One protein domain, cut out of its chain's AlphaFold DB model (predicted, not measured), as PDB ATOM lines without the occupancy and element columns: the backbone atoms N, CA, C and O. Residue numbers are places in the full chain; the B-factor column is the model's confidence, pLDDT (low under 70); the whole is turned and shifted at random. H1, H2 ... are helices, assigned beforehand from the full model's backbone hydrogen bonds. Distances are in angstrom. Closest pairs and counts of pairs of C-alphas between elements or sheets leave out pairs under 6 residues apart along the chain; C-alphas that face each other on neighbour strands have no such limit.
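Overview. This is residues 5 to 78 of the 84 residues of an uncharacterized protein of Chloroflexi bacterium (UniProt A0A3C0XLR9). Three helices, their centres in a triangle, make one side of the domain, and the looped stretch of residues 14 to 49 makes the other. H1 and the longer H3 lie side by side, while H2 folds back into H3 as a helical hairpin. The printed part has 74 residues, with H1, H2 and H3 in that order, no named strand, and under half of its residues in named elements; the class is all helix. It is compact, with a radius of gyration of the C-alphas of 11.4 A and spans of 30 by 26 by 17 A.

Arrangement. H1, residues 5 to 13, touches residues 65 to 72 of H3, residues 61 to 77; their closest C-alphas, of Ala 11 and Ile 72, are 6.2 A apart. They run the same way at a shallow tilt of 32 degrees. H2, residues 50 to 57, is close to H1 but not clearly touching; their closest C-alphas, of Ile 8 and Ala 50, are 6.8 A apart. H2 touches residues 63 to 64 of H3, opposite ways at a steep tilt of 43 degrees; their closest C-alphas, of Ala 57 and Val 64, are 5.7 A apart. In H1, H2 and H3 every O i to N i+4 pair is within hydrogen-bond range.

Along the chain. H1 begins at C-alpha 5 (233.090, 255.982, 303.279) and is 12.3 A long, H2 is 10.5 A, and H3 is 24.2 A, ending at C-alpha 77 (224.640, 259.088, 283.429).

Size, cuts and confidence. The C-alphas farthest apart, of His 31 and Ala 58, are 31.8 A apart. The link from H1 to H2 is long, 36 residues; that from H2 to H3 is tight. The printed part has no cut, and no printed residue is under 70 in pLDDT.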
ATOM      1  N   ALA A   5     231.678 256.089 303.639       93.19
ATOM      2  CA  ALA A   5     233.090 255.982 303.279       93.19
ATOM      3  C   ALA A   5     233.261 255.338 301.893       93.19
ATOM      4  O   ALA A   5     234.054 255.824 301.078       93.19
ATOM      5  N   ALA A   6     232.462 254.311 301.586       95.00
ATOM      6  CA  ALA A   6     232.412 253.716 300.251       95.00
ATOM      7  C   ALA A   6     231.942 254.733 299.197       95.00
ATOM      8  O   ALA A   6     232.595 254.894 298.166       95.00
ATOM      9  N   LEU A   7     230.881 255.495 299.489       96.19
ATOM     10  CA  LEU A   7     230.368 256.537 298.590       96.19
ATOM     11  C   LEU A   7     231.385 257.660 298.346       96.19
ATOM     12  O   LEU A   7     231.520 258.144 297.223       96.19
ATOM     13  N   ILE A   8     232.124 258.085 299.371       95.44
ATOM     14  CA  ILE A   8     233.184 259.089 299.221       95.44
ATOM     15  C   ILE A   8     234.328 258.536 298.371       95.44
ATOM     16  O   ILE A   8     234.846 259.249 297.513       95.44
ATOM     17  N   THR A   9     234.717 257.281 298.585       96.06
ATOM     18  CA  THR A   9     235.761 256.617 297.793       96.06
ATOM     19  C   THR A   9     235.358 256.521 296.323       96.06
ATOM     20  O   THR A   9     236.140 256.865 295.439       96.06
ATOM     21  N   GLU A  10     234.112 256.147 296.054       95.69
ATOM     22  CA  GLU A  10     233.550 256.100 294.707       95.69
ATOM     23  C   GLU A  10     233.500 257.491 294.058       95.69
ATOM     24  O   GLU A  10     233.946 257.668 292.925       95.69
ATOM     25  N   ALA A  11     233.042 258.509 294.790       95.00
ATOM     26  CA  ALA A  11     233.026 259.887 294.310       95.00
ATOM     27  C   ALA A  11     234.440 260.443 294.042       95.00
ATOM     28  O   ALA A  11     234.620 261.209 293.095       95.00
ATOM     29  N   LYS A  12     235.451 260.032 294.826       94.88
ATOM     30  CA  LYS A  12     236.872 260.331 294.559       94.88
ATOM     31  C   LYS A  12     237.326 259.674 293.254       94.88
ATOM     32  O   LYS A  12     237.909 260.359 292.423       94.88
ATOM     33  N   GLY A  13     237.010 258.393 293.048       94.56
ATOM     34  CA  GLY A  13     237.345 257.663 291.816       94.56
ATOM     35  C   GLY A  13     236.680 258.229 290.555       94.56
ATOM     36  O   GLY A  13     237.211 258.088 289.461       94.56
ATOM     37  N   LEU A  14     235.545 258.913 290.712       93.06
ATOM     38  CA  LEU A  14     234.835 259.624 289.645       93.06
ATOM     39  C   LEU A  14     235.253 261.098 289.482       93.06
ATOM     40  O   LEU A  14     234.645 261.820 288.682       93.06
ATOM     41  N   GLU A  15     236.252 261.540 290.252       92.00
ATOM     42  CA  GLU A  15     236.776 262.909 290.280       92.00
ATOM     43  C   GLU A  15     235.691 263.973 290.535       92.00
ATOM     44  O   GLU A  15     235.703 265.059 289.955       92.00
ATOM     45  N   LEU A  16     234.720 263.668 291.407       93.31
ATOM     46  CA  LEU A  16     233.591 264.568 291.679       93.31
ATOM     47  C   LEU A  16     233.965 265.789 292.509       93.31
ATOM     48  O   LEU A  16     233.282 266.805 292.429       93.31
ATOM     49  N   PHE A  17     235.011 265.696 293.325       93.88
ATOM     50  CA  PHE A  17     235.391 266.759 294.247       93.88
ATOM     51  C   PHE A  17     236.247 267.802 293.541       93.88
ATOM     52  O   PHE A  17     237.436 267.598 293.300       93.88
ATOM     53  N   ARG A  18     235.642 268.949 293.250       87.44
ATOM     54  CA  ARG A  18     236.311 270.111 292.668       87.44
ATOM     55  C   ARG A  18     235.914 271.329 293.494       87.44
ATOM     56  O   ARG A  18     234.889 271.941 293.213       87.44
ATOM     57  N   PRO A  19     236.695 271.662 294.536       81.81
ATOM     58  CA  PRO A  19     236.503 272.898 295.269       81.81
ATOM     59  C   PRO A  19     236.598 274.069 294.298       81.81
ATOM     60  O   PRO A  19     237.594 274.204 293.584       81.81
ATOM     61  N   HIS A  20     235.546 274.870 294.270       78.50
ATOM     62  CA  HIS A  20     235.438 276.026 293.402       78.50
ATOM     63  C   HIS A  20     235.597 277.314 294.208       78.50
ATOM     64  O   HIS A  20     235.264 277.368 295.394       78.50
ATOM     65  N   GLY A  21     236.136 278.356 293.579       75.12
ATOM     66  CA  GLY A  21     236.217 279.678 294.195       75.12
ATOM     67  C   GLY A  21     234.819 280.262 294.424       75.12
ATOM     68  O   GLY A  21     233.898 279.980 293.666       75.12
ATOM     69  N   ALA A  22     234.657 281.137 295.422       71.75
ATOM     70  CA  ALA A  22     233.358 281.740 295.771       71.75
ATOM     71  C   ALA A  22     232.662 282.497 294.615       71.75
ATOM     72  O   ALA A  22     231.468 282.774 294.684       71.75
ATOM     73  N   PHE A  23     233.405 282.835 293.559       77.50
ATOM     74  CA  PHE A  23     232.918 283.552 292.379       77.50
ATOM     75  C   PHE A  23     232.631 282.636 291.178       77.50
ATOM     76  O   PHE A  23     232.131 283.104 290.155       77.50
ATOM     77  N   GLU A  24     232.948 281.341 291.263       81.06
ATOM     78  CA  GLU A  24     232.689 280.400 290.177       81.06
ATOM     79  C   GLU A  24     231.203 280.027 290.154       81.06
ATOM     80  O   GLU A  24     230.697 279.309 291.010       81.06
ATOM     81  N   VAL A  25     230.494 280.523 289.139       88.69
ATOM     82  CA  VAL A  25     229.067 280.227 288.917       88.69
ATOM     83  C   VAL A  25     228.838 279.137 287.870       88.69
ATOM     84  O   VAL A  25     227.703 278.699 287.692       88.69
ATOM     85  N   HIS A  26     229.889 278.694 287.171       91.81
ATOM     86  CA  HIS A  26     229.822 277.675 286.123       91.81
ATOM     87  C   HIS A  26     230.741 276.497 286.441       91.81
ATOM     88  O   HIS A  26     231.875 276.666 286.875       91.81
ATOM     89  N   CYS A  27     230.247 275.293 286.177       89.81
ATOM     90  CA  CYS A  27     230.965 274.051 286.387       89.81
ATOM     91  C   CYS A  27     232.183 273.957 285.463       89.81
ATOM     92  O   CYS A  27     232.034 273.992 284.242       89.81
ATOM     93  N   ALA A  28     233.368 273.712 286.022       85.31
ATOM     94  CA  ALA A  28     234.596 273.546 285.240       85.31
ATOM     95  C   ALA A  28     234.577 272.334 284.283       85.31
ATOM     96  O   ALA A  28     235.412 272.247 283.388       85.31
ATOM     97  N   HIS A  29     233.649 271.389 284.473       86.00
ATOM     98  CA  HIS A  29     233.554 270.179 283.655       86.00
ATOM     99  C   HIS A  29     232.525 270.272 282.522       86.00
ATOM    100  O   HIS A  29     232.765 269.777 281.426       86.00
ATOM    101  N   CYS A  30     231.339 270.819 282.792       89.25
ATOM    102  CA  CYS A  30     230.237 270.840 281.819       89.25
ATOM    103  C   CYS A  30     229.716 272.244 281.503       89.25
ATOM    104  O   CYS A  30     228.761 272.372 280.747       89.25
ATOM    105  N   HIS A  31     230.303 273.285 282.100       90.50
ATOM    106  CA  HIS A  31     229.922 274.694 281.956       90.50
ATOM    107  C   HIS A  31     228.485 275.047 282.379       90.50
ATOM    108  O   HIS A  31     228.101 276.213 282.328       90.50
ATOM    109  N   ALA A  32     227.703 274.082 282.874       91.12
ATOM    110  CA  ALA A  32     226.400 274.341 283.472       91.12
ATOM    111  C   ALA A  32     226.528 275.186 284.747       91.12
ATOM    112  O   ALA A  32     227.558 275.165 285.426       91.12
ATOM    113  N   ARG A  33     225.459 275.903 285.096       92.12
ATOM    114  CA  ARG A  33     225.416 276.742 286.296       92.12
ATOM    115  C   ARG A  33     225.517 275.896 287.574       92.12
ATOM    116  O   ARG A  33     224.857 274.862 287.684       92.12
ATOM    117  N   LEU A  34     226.337 276.343 288.520       92.56
ATOM    118  CA  LEU A  34     226.475 275.749 289.850       92.56
ATOM    119  C   LEU A  34     225.369 276.239 290.792       92.56
ATOM    120  O   LEU A  34     224.814 277.326 290.607       92.56
ATOM    121  N   ASP A  35     225.041 275.430 291.798       90.06
ATOM    122  CA  ASP A  35     224.157 275.841 292.888       90.06
ATOM    123  C   ASP A  35     224.894 276.710 293.931       90.06
ATOM    124  O   ASP A  35     226.087 276.988 293.813       90.06
ATOM    125  N   GLY A  36     224.186 277.142 294.981       86.50
ATOM    126  CA  GLY A  36     224.774 277.957 296.053       86.50
ATOM    127  C   GLY A  36     225.856 277.256 296.891       86.50
ATOM    128  O   GLY A  36     226.520 277.919 297.679       86.50
ATOM    129  N   ASN A  37     226.041 275.941 296.736       87.31
ATOM    130  CA  ASN A  37     227.115 275.165 297.361       87.31
ATOM    131  C   ASN A  37     228.270 274.869 296.388       87.31
ATOM    132  O   ASN A  37     229.209 274.167 296.768       87.31
ATOM    133  N   GLY A  38     228.195 275.357 295.145       89.56
ATOM    134  CA  GLY A  38     229.155 275.037 294.092       89.56
ATOM    135  C   GLY A  38     228.947 273.655 293.461       89.56
ATOM    136  O   GLY A  38     229.819 273.194 292.728       89.56
ATOM    137  N   ASP A  39     227.828 272.975 293.727       92.25
ATOM    138  CA  ASP A  39     227.542 271.661 293.154       92.25
ATOM    139  C   ASP A  39     226.902 271.801 291.769       92.25
ATOM    140  O   ASP A  39     226.057 272.665 291.513       92.25
ATOM    141  N   CYS A  40     227.273 270.914 290.852       93.25
ATOM    142  CA  CYS A  40     226.714 270.897 289.512       93.25
ATOM    143  C   CYS A  40     225.512 269.955 289.427       93.25
ATOM    144  O   CYS A  40     225.638 268.728 289.486       93.25
ATOM    145  N   ALA A  41     224.335 270.529 289.169       91.50
ATOM    146  CA  ALA A  41     223.114 269.757 288.976       91.50
ATOM    147  C   ALA A  41     223.128 268.879 287.710       91.50
ATOM    148  O   ALA A  41     222.357 267.920 287.665       91.50
ATOM    149  N   THR A  42     223.994 269.173 286.734       91.88
ATOM    150  CA  THR A  42     224.055 268.491 285.431       91.88
ATOM    151  C   THR A  42     225.002 267.294 285.437       91.88
ATOM    152  O   THR A  42     224.571 266.179 285.167       91.88
ATOM    153  N   CYS A  43     226.286 267.495 285.756       92.31
ATOM    154  CA  CYS A  43     227.292 266.427 285.672       92.31
ATOM    155  C   CYS A  43     227.623 265.760 287.017       92.31
ATOM    156  O   CYS A  43     228.438 264.840 287.047       92.31
ATOM    157  N   GLY A  44     227.021 266.221 288.120       93.25
ATOM    158  CA  GLY A  44     227.221 265.647 289.454       93.25
ATOM    159  C   GLY A  44     228.493 266.099 290.174       93.25
ATOM    160  O   GLY A  44     228.842 265.511 291.190       93.25
ATOM    161  N   LEU A  45     229.192 267.121 289.673       94.25
ATOM    162  CA  LEU A  45     230.347 267.702 290.362       94.25
ATOM    163  C   LEU A  45     229.944 268.258 291.738       94.25
ATOM    164  O   LEU A  45     228.873 268.846 291.878       94.25
ATOM    165  N   ILE A  46     230.818 268.093 292.727       94.75
ATOM    166  CA  ILE A  46     230.649 268.555 294.104       94.75
ATOM    167  C   ILE A  46     231.650 269.684 294.369       94.75
ATOM    168  O   ILE A  46     232.863 269.479 294.284       94.75
ATOM    169  N   GLY A  47     231.138 270.859 294.740       92.31
ATOM    170  CA  GLY A  47     231.911 272.095 294.933       92.31
ATOM    171  C   GLY A  47     232.712 272.160 296.233       92.31
ATOM    172  O   GLY A  47     233.307 273.185 296.557       92.31
ATOM    173  N   ARG A  48     232.711 271.078 297.013       91.69
ATOM    174  CA  ARG A  48     233.300 270.982 298.355       91.69
ATOM    175  C   ARG A  48     234.313 269.844 298.421       91.69
ATOM    176  O   ARG A  48     234.150 268.845 297.723       91.69
ATOM    177  N   PRO A  49     235.343 269.942 299.273       92.88
ATOM    178  CA  PRO A  49     236.297 268.857 299.448       92.88
ATOM    179  C   PRO A  49     235.664 267.675 300.196       92.88
ATOM    180  O   PRO A  49     234.825 267.856 301.080       92.88
ATOM    181  N   ALA A  50     236.137 266.459 299.908       93.69
ATOM    182  CA  ALA A  50     235.665 265.234 300.564       93.69
ATOM    183  C   ALA A  50     235.717 265.318 302.101       93.69
ATOM    184  O   ALA A  50     234.747 264.968 302.764       93.69
ATOM    185  N   ALA A  51     236.795 265.882 302.660       93.00
ATOM    186  CA  ALA A  51     236.960 266.055 304.106       93.00
ATOM    187  C   ALA A  51     235.855 266.914 304.750       93.00
ATOM    188  O   ALA A  51     235.545 266.758 305.930       93.00
ATOM    189  N   GLU A  52     235.243 267.840 304.002       93.56
ATOM    190  CA  GLU A  52     234.095 268.593 304.509       93.56
ATOM    191  C   GLU A  52     232.838 267.721 304.579       93.56
ATOM    192  O   GLU A  52     232.100 267.798 305.561       93.56
ATOM    193  N   LEU A  53     232.606 266.867 303.579       93.12
ATOM    194  CA  LEU A  53     231.488 265.924 303.611       93.12
ATOM    195  C   LEU A  53     231.659 264.865 304.703       93.12
ATOM    196  O   LEU A  53     230.672 264.521 305.342       93.12
ATOM    197  N   GLU A  54     232.886 264.412 304.969       93.56
ATOM    198  CA  GLU A  54     233.199 263.512 306.089       93.56
ATOM    199  C   GLU A  54     232.797 264.147 307.430       93.56
ATOM    200  O   GLU A  54     232.102 263.524 308.230       93.56
ATOM    201  N   ARG A  55     233.134 265.429 307.650       94.44
ATOM    202  CA  ARG A  55     232.703 266.161 308.855       94.44
ATOM    203  C   ARG A  55     231.187 266.332 308.923       94.44
ATOM    204  O   ARG A  55     230.601 266.136 309.982       94.44
ATOM    205  N   ARG A  56     230.540 266.683 307.807       92.94
ATOM    206  CA  ARG A  56     229.077 266.847 307.750       92.94
ATOM    207  C   ARG A  56     228.339 265.527 307.964       92.94
ATOM    208  O   ARG A  56     227.250 265.547 308.524       92.94
ATOM    209  N   ALA A  57     228.923 264.397 307.573       93.44
ATOM    210  CA  ALA A  57     228.329 263.080 307.779       93.44
ATOM    211  C   ALA A  57     228.197 262.725 309.267       93.44
ATOM    212  O   ALA A  57     227.276 262.002 309.630       93.44
ATOM    213  N   ALA A  58     229.063 263.270 310.133       91.81
ATOM    214  CA  ALA A  58     228.945 263.100 311.581       91.81
ATOM    215  C   ALA A  58     227.698 263.791 312.166       91.81
ATOM    216  O   ALA A  58     227.192 263.368 313.200       91.81
ATOM    217  N   THR A  59     227.206 264.850 311.513       94.44
ATOM    218  CA  THR A  59     226.055 265.641 311.982       94.44
ATOM    219  C   THR A  59     224.768 265.374 311.206       94.44
ATOM    220  O   THR A  59     223.685 265.486 311.765       94.44
ATOM    221  N   ASP A  60     224.874 265.059 309.915       94.38
ATOM    222  CA  ASP A  60     223.748 264.873 308.996       94.38
ATOM    223  C   ASP A  60     224.106 263.803 307.941       94.38
ATOM    224  O   ASP A  60     224.407 264.113 306.778       94.38
ATOM    225  N   PRO A  61     224.155 262.521 308.351       94.00
ATOM    226  CA  PRO A  61     224.564 261.430 307.473       94.00
ATOM    227  C   PRO A  61     223.591 261.236 306.306       94.00
ATOM    228  O   PRO A  61     224.026 260.979 305.186       94.00
ATOM    229  N   GLU A  62     222.287 261.414 306.529       94.94
ATOM    230  CA  GLU A  62     221.258 261.203 305.507       94.94
ATOM    231  C   GLU A  62     221.406 262.179 304.339       94.94
ATOM    232  O   GLU A  62     221.364 261.777 303.169       94.94
ATOM    233  N   ARG A  63     221.648 263.461 304.636       93.75
ATOM    234  CA  ARG A  63     221.862 264.471 303.599       93.75
ATOM    235  C   ARG A  63     223.141 264.216 302.816       93.75
ATOM    236  O   ARG A  63     223.138 264.393 301.595       93.75
ATOM    237  N   VAL A  64     224.213 263.779 303.478       95.56
ATOM    238  CA  VAL A  64     225.476 263.433 302.806       95.56
ATOM    239  C   VAL A  64     225.306 262.196 301.925       95.56
ATOM    240  O   VAL A  64     225.716 262.222 300.764       95.56
ATOM    241  N   THR A  65     224.630 261.151 302.410       96.50
ATOM    242  CA  THR A  65     224.297 259.969 301.606       96.50
ATOM    243  C   THR A  65     223.493 260.354 300.366       96.50
ATOM    244  O   THR A  65     223.853 259.952 299.257       96.50
ATOM    245  N   LYS A  66     222.434 261.161 300.514       95.62
ATOM    246  CA  LYS A  66     221.601 261.613 299.387       95.62
ATOM    247  C   LYS A  66     222.407 262.418 298.368       95.62
ATOM    248  O   LYS A  66     222.239 262.227 297.164       95.62
ATOM    249  N   LEU A  67     223.283 263.303 298.841       95.12
ATOM    250  CA  LEU A  67     224.145 264.106 297.981       95.12
ATOM    251  C   LEU A  67     225.102 263.232 297.165       95.12
ATOM    252  O   LEU A  67     225.116 263.338 295.940       95.12
ATOM    253  N   LEU A  68     225.855 262.349 297.826       96.12
ATOM    254  CA  LEU A  68     226.851 261.500 297.170       96.12
ATOM    255  C   LEU A  68     226.200 260.544 296.171       96.12
ATOM    256  O   LEU A  68     226.627 260.477 295.023       96.12
ATOM    257  N   THR A  69     225.127 259.858 296.570       96.75
ATOM    258  CA  THR A  69     224.400 258.939 295.678       96.75
ATOM    259  C   THR A  69     223.850 259.654 294.444       96.75
ATOM    260  O   THR A  69     224.021 259.169 293.325       96.75
ATOM    261  N   THR A  70     223.261 260.842 294.615       95.56
ATOM    262  CA  THR A  70     222.752 261.653 293.496       95.56
ATOM    263  C   THR A  70     223.880 262.118 292.573       95.56
ATOM    264  O   THR A  70     223.751 262.033 291.353       95.56
ATOM    265  N   ALA A  71     224.989 262.605 293.135       95.38
ATOM    266  CA  ALA A  71     226.153 263.063 292.382       95.38
ATOM    267  C   ALA A  71     226.784 261.928 291.556       95.38
ATOM    268  O   ALA A  71     227.009 262.089 290.357       95.38
ATOM    269  N   ILE A  72     226.984 260.757 292.168       96.12
ATOM    270  CA  ILE A  72     227.517 259.552 291.517       96.12
ATOM    271  C   ILE A  72     226.604 259.108 290.370       96.12
ATOM    272  O   ILE A  72     227.080 258.883 289.256       96.12
ATOM    273  N   ALA A  73     225.293 259.017 290.615       95.31
ATOM    274  CA  ALA A  73     224.328 258.624 289.590       95.31
ATOM    275  C   ALA A  73     224.349 259.588 288.393       95.31
ATOM    276  O   ALA A  73     224.401 259.151 287.243       95.31
ATOM    277  N   LYS A  74     224.390 260.901 288.655       93.94
ATOM    278  CA  LYS A  74     224.499 261.926 287.609       93.94
ATOM    279  C   LYS A  74     225.787 261.802 286.818       93.94
ATOM    280  O   LYS A  74     225.742 261.833 285.596       93.94
ATOM    281  N   ARG A  75     226.924 261.632 287.488       93.62
ATOM    282  CA  ARG A  75     228.218 261.499 286.815       93.62
ATOM    283  C   ARG A  75     228.269 260.292 285.896       93.62
ATOM    284  O   ARG A  75     228.768 260.409 284.785       93.62
ATOM    285  N   ARG A  76     227.729 259.158 286.343       92.44
ATOM    286  CA  ARG A  76     227.631 257.935 285.534       92.44
ATOM    287  C   ARG A  76     226.699 258.092 284.337       92.44
ATOM    288  O   ARG A  76     226.991 257.556 283.278       92.44
ATOM    289  N   GLY A  77     225.587 258.807 284.511       89.75
ATOM    290  CA  GLY A  77     224.640 259.088 283.429       89.75
ATOM    291  C   GLY A  77     225.063 260.238 282.509       89.75
ATOM    292  O   GLY A  77     224.480 260.417 281.443       89.75
ATOM    293  N   TYR A  78     226.057 261.036 282.904       89.19
ATOM    294  CA  TYR A  78     226.481 262.200 282.144       89.19
ATOM    295  C   TYR A  78     227.294 261.772 280.923       89.19
ATOM    296  O   TYR A  78     228.452 261.373 281.027       89.19
TER     297      TYR A  78